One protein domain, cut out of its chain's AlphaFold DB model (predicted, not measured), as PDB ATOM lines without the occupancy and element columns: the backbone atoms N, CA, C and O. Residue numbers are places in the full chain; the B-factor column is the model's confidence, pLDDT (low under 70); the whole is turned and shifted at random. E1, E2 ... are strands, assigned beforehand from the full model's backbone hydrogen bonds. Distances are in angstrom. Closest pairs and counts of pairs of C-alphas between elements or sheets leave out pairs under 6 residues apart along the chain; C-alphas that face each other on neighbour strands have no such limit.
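AT A GLANCE: This is residues 3 to 50 of the 169 residues of an uncharacterized protein of Bosea sp. 62 (UniProt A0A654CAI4). Little regular structure is here: look for a small, strongly twisted wall of three strands, E1, E2 and E3, with the paired loop stretches 3 to 4 and 39 to 40 over one face. Of 48 printed residues only 15 are in named elements, all strand, with no named helix. The antiparallel sheet, ordered E1 - E2 - E3, is a meander, each strand the antiparallel neighbour of the one before. The whole is compact, radius of gyration of the C-alphas 9.7 A, spanning 25 by 21 by 20 A.

IN THESE COORDINATES: Find C-alpha 13 at (-33.319, -12.372, -13.116); E1 runs from there to residue 18, 15.3 A. E2 holds residues 23 to 27, 12.6 A. E3, residues 31 to 34, 10.3 A, ends at (-25.402, -18.755, -5.116).

HOW THE PARTS SIT: Inner strand E2 forms a hairpin with E1 at 140 degrees; N 15 and O 26 are 2.8 A apart, within hydrogen-bond range. E2 and E3 form another at 137 degrees, with N 25 and O 32 at 2.9 A.

THE WHOLE: The printed part has no cut, and both links are tight. Residues 35 to 50 hold no named element. No printed residue is under pLDDT 70.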
ATOM      1  N   THR A   3     -33.229 -17.475 -13.314       96.12
ATOM      2  CA  THR A   3     -33.831 -16.830 -12.145       96.12
ATOM      3  C   THR A   3     -33.330 -17.475 -10.863       96.12
ATOM      4  O   THR A   3     -32.920 -18.639 -10.861       96.12
ATOM      5  N   LEU A   4     -33.351 -16.722  -9.768       95.38
ATOM      6  CA  LEU A   4     -33.041 -17.245  -8.441       95.38
ATOM      7  C   LEU A   4     -34.311 -17.686  -7.707       95.38
ATOM      8  O   LEU A   4     -35.372 -17.085  -7.869       95.38
ATOM      9  N   ARG A   5     -34.192 -18.720  -6.870       94.50
ATOM     10  CA  ARG A   5     -35.246 -19.190  -5.948       94.50
ATOM     11  C   ARG A   5     -34.825 -19.132  -4.476       94.50
ATOM     12  O   ARG A   5     -35.173 -20.001  -3.681       94.50
ATOM     13  N   SER A   6     -34.049 -18.112  -4.125       89.62
ATOM     14  CA  SER A   6     -33.572 -17.861  -2.761       89.62
ATOM     15  C   SER A   6     -34.531 -16.972  -1.974       89.62
ATOM     16  O   SER A   6     -35.219 -16.119  -2.544       89.62
ATOM     17  N   ALA A   7     -34.529 -17.097  -0.646       86.94
ATOM     18  CA  ALA A   7     -35.247 -16.165   0.222       86.94
ATOM     19  C   ALA A   7     -34.765 -14.719  -0.021       86.94
ATOM     20  O   ALA A   7     -33.566 -14.461  -0.096       86.94
ATOM     21  N   GLY A   8     -35.700 -13.781  -0.198       85.75
ATOM     22  CA  GLY A   8     -35.399 -12.371  -0.494       85.75
ATOM     23  C   GLY A   8     -34.923 -12.073  -1.925       85.75
ATOM     24  O   GLY A   8     -34.772 -10.905  -2.271       85.75
ATOM     25  N   ARG A   9     -34.713 -13.099  -2.764       89.56
ATOM     26  CA  ARG A   9     -34.251 -12.970  -4.163       89.56
ATOM     27  C   ARG A   9     -35.073 -13.818  -5.141       89.56
ATOM     28  O   ARG A   9     -34.655 -14.075  -6.265       89.56
ATOM     29  N   ASN A  10     -36.233 -14.310  -4.707       92.31
ATOM     30  CA  ASN A  10     -37.060 -15.206  -5.504       92.31
ATOM     31  C   ASN A  10     -37.577 -14.493  -6.762       92.31
ATOM     32  O   ASN A  10     -38.194 -13.435  -6.667       92.31
ATOM     33  N   GLY A  11     -37.329 -15.082  -7.930       92.12
ATOM     34  CA  GLY A  11     -37.649 -14.497  -9.230       92.12
ATOM     35  C   GLY A  11     -36.622 -13.489  -9.755       92.12
ATOM     36  O   GLY A  11     -36.789 -13.021 -10.879       92.12
ATOM     37  N   GLU A  12     -35.556 -13.173  -9.006       93.81
ATOM     38  CA  GLU A  12     -34.507 -12.257  -9.475       93.81
ATOM     39  C   GLU A  12     -33.864 -12.810 -10.750       93.81
ATOM     40  O   GLU A  12     -33.364 -13.939 -10.768       93.81
ATOM     41  N   ILE A  13     -33.896 -12.015 -11.821       95.50
ATOM     42  CA  ILE A  13     -33.319 -12.372 -13.116       95.50
ATOM     43  C   ILE A  13     -31.799 -12.232 -13.038       95.50
ATOM     44  O   ILE A  13     -31.273 -11.230 -12.552       95.50
ATOM     45  N   VAL A  14     -31.090 -13.238 -13.550       96.81
ATOM     46  CA  VAL A  14     -29.629 -13.272 -13.540       96.81
ATOM     47  C   VAL A  14     -29.032 -13.760 -14.856       96.81
ATOM     48  O   VAL A  14     -29.603 -14.593 -15.570       96.81
ATOM     49  N   ILE A  15     -27.828 -13.284 -15.156       97.00
ATOM     50  CA  ILE A  15     -26.946 -13.854 -16.170       97.00
ATOM     51  C   ILE A  15     -26.080 -14.916 -15.488       97.00
ATOM     52  O   ILE A  15     -25.394 -14.634 -14.509       97.00
ATOM     53  N   LEU A  16     -26.109 -16.146 -15.990       95.69
ATOM     54  CA  LEU A  16     -25.235 -17.218 -15.514       95.69
ATOM     55  C   LEU A  16     -23.822 -17.008 -16.075       95.69
ATOM     56  O   LEU A  16     -23.680 -16.910 -17.292       95.69
ATOM     57  N   ARG A  17     -22.803 -16.982 -15.207       95.38
ATOM     58  CA  ARG A  17     -21.379 -16.958 -15.604       95.38
ATOM     59  C   ARG A  17     -20.783 -18.363 -15.612       95.38
ATOM     60  O   ARG A  17     -20.215 -18.806 -16.601       95.38
ATOM     61  N   ARG A  18     -20.936 -19.076 -14.491       95.81
ATOM     62  CA  ARG A  18     -20.377 -20.418 -14.270       95.81
ATOM     63  C   ARG A  18     -21.314 -21.215 -13.374       95.81
ATOM     64  O   ARG A  18     -21.499 -20.855 -12.213       95.81
ATOM     65  N   PHE A  19     -21.899 -22.288 -13.895       95.69
ATOM     66  CA  PHE A  19     -22.673 -23.221 -13.075       95.69
ATOM     67  C   PHE A  19     -21.728 -24.141 -12.295       95.69
ATOM     68  O   PHE A  19     -20.742 -24.620 -12.854       95.69
ATOM     69  N   GLY A  20     -22.007 -24.377 -11.014       93.12
ATOM     70  CA  GLY A  20     -21.142 -25.178 -10.148       93.12
ATOM     71  C   GLY A  20     -21.439 -24.995  -8.662       93.12
ATOM     72  O   GLY A  20     -22.483 -24.467  -8.280       93.12
ATOM     73  N   ARG A  21     -20.506 -25.429  -7.811       92.81
ATOM     74  CA  ARG A  21     -20.575 -25.284  -6.350       92.81
ATOM     75  C   ARG A  21     -19.378 -24.452  -5.865       92.81
ATOM     76  O   ARG A  21     -18.355 -25.045  -5.539       92.81
ATOM     77  N   PRO A  22     -19.477 -23.108  -5.861       93.12
ATOM     78  CA  PRO A  22     -20.705 -22.320  -6.011       93.12
ATOM     79  C   PRO A  22     -21.039 -21.915  -7.465       93.12
ATOM     80  O   PRO A  22     -20.184 -21.935  -8.356       93.12
ATOM     81  N   THR A  23     -22.299 -21.537  -7.710       96.81
ATOM     82  CA  THR A  23     -22.786 -21.053  -9.014       96.81
ATOM     83  C   THR A  23     -22.636 -19.539  -9.088       96.81
ATOM     84  O   THR A  23     -23.122 -18.823  -8.220       96.81
ATOM     85  N   HIS A  24     -21.972 -19.042 -10.127       97.12
ATOM     86  CA  HIS A  24     -21.637 -17.630 -10.293       97.12
ATOM     87  C   HIS A  24     -22.623 -16.960 -11.241       97.12
ATOM     88  O   HIS A  24     -22.843 -17.430 -12.364       97.12
ATOM     89  N   VAL A  25     -23.194 -15.847 -10.794       96.69
ATOM     90  CA  VAL A  25     -24.256 -15.128 -11.491       96.69
ATOM     91  C   VAL A  25     -24.030 -13.618 -11.446       96.69
ATOM     92  O   VAL A  25     -23.417 -13.087 -10.520       96.69
ATOM     93  N   ILE A  26     -24.553 -12.917 -12.445       96.81
ATOM     94  CA  ILE A  26     -24.645 -11.457 -12.483       96.81
ATOM     95  C   ILE A  26     -26.119 -11.113 -12.359       96.81
ATOM     96  O   ILE A  26     -26.917 -11.521 -13.202       96.81
ATOM     97  N   SER A  27     -26.485 -10.378 -11.322       94.44
ATOM     98  CA  SER A  27     -27.787  -9.732 -11.245       94.44
ATOM     99  C   SER A  27     -27.674  -8.256 -11.581       94.44
ATOM    100  O   SER A  27     -26.576  -7.724 -11.754       94.44
ATOM    101  N   ASP A  28     -28.815  -7.580 -11.636       91.69
ATOM    102  CA  ASP A  28     -28.843  -6.134 -11.828       91.69
ATOM    103  C   ASP A  28     -28.044  -5.381 -10.752       91.69
ATOM    104  O   ASP A  28     -27.431  -4.343 -11.003       91.69
ATOM    105  N   LYS A  29     -27.981  -5.965  -9.551       86.50
ATOM    106  CA  LYS A  29     -27.368  -5.360  -8.369       86.50
ATOM    107  C   LYS A  29     -25.911  -5.758  -8.206       86.50
ATOM    108  O   LYS A  29     -25.115  -4.934  -7.745       86.50
ATOM    109  N   ALA A  30     -25.547  -7.007  -8.517       89.44
ATOM    110  CA  ALA A  30     -24.218  -7.524  -8.206       89.44
ATOM    111  C   ALA A  30     -23.741  -8.729  -9.013       89.44
ATOM    112  O   ALA A  30     -24.518  -9.569  -9.456       89.44
ATOM    113  N   LEU A  31     -22.415  -8.849  -9.090       94.25
ATOM    114  CA  LEU A  31     -21.737 -10.117  -9.323       94.25
ATOM    115  C   LEU A  31     -21.791 -10.881  -8.000       94.25
ATOM    116  O   LEU A  31     -21.395 -10.361  -6.956       94.25
ATOM    117  N   SER A  32     -22.344 -12.087  -8.017       93.06
ATOM    118  CA  SER A  32     -22.543 -12.871  -6.798       93.06
ATOM    119  C   SER A  32     -22.404 -14.358  -7.072       93.06
ATOM    120  O   SER A  32     -22.410 -14.807  -8.222       93.06
ATOM    121  N   PHE A  33     -22.287 -15.124  -5.997       93.69
ATOM    122  CA  PHE A  33     -22.395 -16.567  -6.041       93.69
ATOM    123  C   PHE A  33     -23.622 -17.025  -5.249       93.69
ATOM    124  O   PHE A  33     -24.025 -16.390  -4.275       93.69
ATOM    125  N   VAL A  34     -24.227 -18.111  -5.708       94.81
ATOM    126  CA  VAL A  34     -25.402 -18.755  -5.116       94.81
ATOM    127  C   VAL A  34     -25.171 -20.264  -5.064       94.81
ATOM    128  O   VAL A  34     -24.289 -20.800  -5.751       94.81
ATOM    129  N   GLY A  35     -25.958 -20.967  -4.257       95.75
ATOM    130  CA  GLY A  35     -26.058 -22.416  -4.341       95.75
ATOM    131  C   GLY A  35     -26.498 -22.843  -5.744       95.75
ATOM    132  O   GLY A  35     -27.326 -22.189  -6.378       95.75
ATOM    133  N   ASP A  36     -25.980 -23.969  -6.230       95.69
ATOM    134  CA  ASP A  36     -26.442 -24.585  -7.483       95.69
ATOM    135  C   ASP A  36     -27.954 -24.836  -7.464       95.69
ATOM    136  O   ASP A  36     -28.647 -24.610  -8.455       95.69
ATOM    137  N   PHE A  37     -28.479 -25.225  -6.302       94.50
ATOM    138  CA  PHE A  37     -29.904 -25.412  -6.079       94.50
ATOM    139  C   PHE A  37     -30.703 -24.106  -6.059       94.50
ATOM    140  O   PHE A  37     -31.921 -24.185  -6.104       94.50
ATOM    141  N   GLU A  38     -30.096 -22.926  -5.969       96.44
ATOM    142  CA  GLU A  38     -30.820 -21.648  -5.974       96.44
ATOM    143  C   GLU A  38     -31.038 -21.116  -7.393       96.44
ATOM    144  O   GLU A  38     -31.953 -20.324  -7.623       96.44
ATOM    145  N   TYR A  39     -30.234 -21.572  -8.353       96.69
ATOM    146  CA  TYR A  39     -30.348 -21.190  -9.752       96.69
ATOM    147  C   TYR A  39     -31.402 -22.033 -10.476       96.69
ATOM    148  O   TYR A  39     -31.406 -23.263 -10.416       96.69
ATOM    149  N   THR A  40     -32.276 -21.363 -11.221       95.56
ATOM    150  CA  THR A  40     -33.237 -21.995 -12.125       95.56
ATOM    151  C   THR A  40     -32.942 -21.557 -13.554       95.56
ATOM    152  O   THR A  40     -32.891 -20.363 -13.846       95.56
ATOM    153  N   SER A  41     -32.779 -22.525 -14.460       94.38
ATOM    154  CA  SER A  41     -32.744 -22.277 -15.905       94.38
ATOM    155  C   SER A  41     -34.167 -22.394 -16.461       94.38
ATOM    156  O   SER A  41     -34.651 -23.516 -16.634       94.38
ATOM    157  N   PRO A  42     -34.883 -21.283 -16.708       89.88
ATOM    158  CA  PRO A  42     -36.257 -21.334 -17.188       89.88
ATOM    159  C   PRO A  42     -36.309 -21.812 -18.644       89.88
ATOM    160  O   PRO A  42     -35.392 -21.573 -19.428       89.88
ATOM    161  N   ARG A  43     -37.424 -22.450 -19.024       91.00
ATOM    162  CA  ARG A  43     -37.673 -22.893 -20.409       91.00
ATOM    163  C   ARG A  43     -37.702 -21.722 -21.396       91.00
ATOM    164  O   ARG A  43     -37.202 -21.851 -22.505       91.00
ATOM    165  N   ASN A  44     -38.277 -20.601 -20.967       91.31
ATOM    166  CA  ASN A  44     -38.272 -19.344 -21.700       91.31
ATOM    167  C   ASN A  44     -37.327 -18.390 -20.961       91.31
ATOM    168  O   ASN A  44     -37.681 -17.935 -19.869       91.31
ATOM    169  N   PRO A  45     -36.115 -18.135 -21.483       88.75
ATOM    170  CA  PRO A  45     -35.179 -17.241 -20.822       88.75
ATOM    171  C   PRO A  45     -35.745 -15.814 -20.776       88.75
ATOM    172  O   PRO A  45     -36.329 -15.365 -21.763       88.75
ATOM    173  N   PRO A  46     -35.573 -15.090 -19.655       90.25
ATOM    174  CA  PRO A  46     -35.934 -13.682 -19.590       90.25
ATOM    175  C   PRO A  46     -35.060 -12.855 -20.550       90.25
ATOM    176  O   PRO A  46     -33.979 -13.318 -20.943       90.25
ATOM    177  N   PRO A  47     -35.497 -11.631 -20.907       90.88
ATOM    178  CA  PRO A  47     -34.696 -10.719 -21.711       90.88
ATOM    179  C   PRO A  47     -33.315 -10.475 -21.097       90.88
ATOM    180  O   PRO A  47     -33.147 -10.482 -19.874       90.88
ATOM    181  N   LEU A  48     -32.327 -10.239 -21.958       90.50
ATOM    182  CA  LEU A  48     -31.027  -9.747 -21.518       90.50
ATOM    183  C   LEU A  48     -31.195  -8.348 -20.914       90.50
ATOM    184  O   LEU A  48     -31.977  -7.541 -21.414       90.50
ATOM    185  N   PHE A  49     -30.442  -8.066 -19.857       94.88
ATOM    186  CA  PHE A  49     -30.398  -6.760 -19.213       94.88
ATOM    187  C   PHE A  49     -28.941  -6.321 -19.033       94.88
ATOM    188  O   PHE A  49     -28.028  -7.152 -19.015       94.88
ATOM    189  N   LEU A  50     -28.733  -5.013 -18.891       95.56
ATOM    190  CA  LEU A  50     -27.457  -4.429 -18.496       95.56
ATOM    191  C   LEU A  50     -27.512  -4.154 -16.986       95.56
ATOM    192  O   LEU A  50     -28.429  -3.454 -16.570       95.56
TER     193      LEU A  50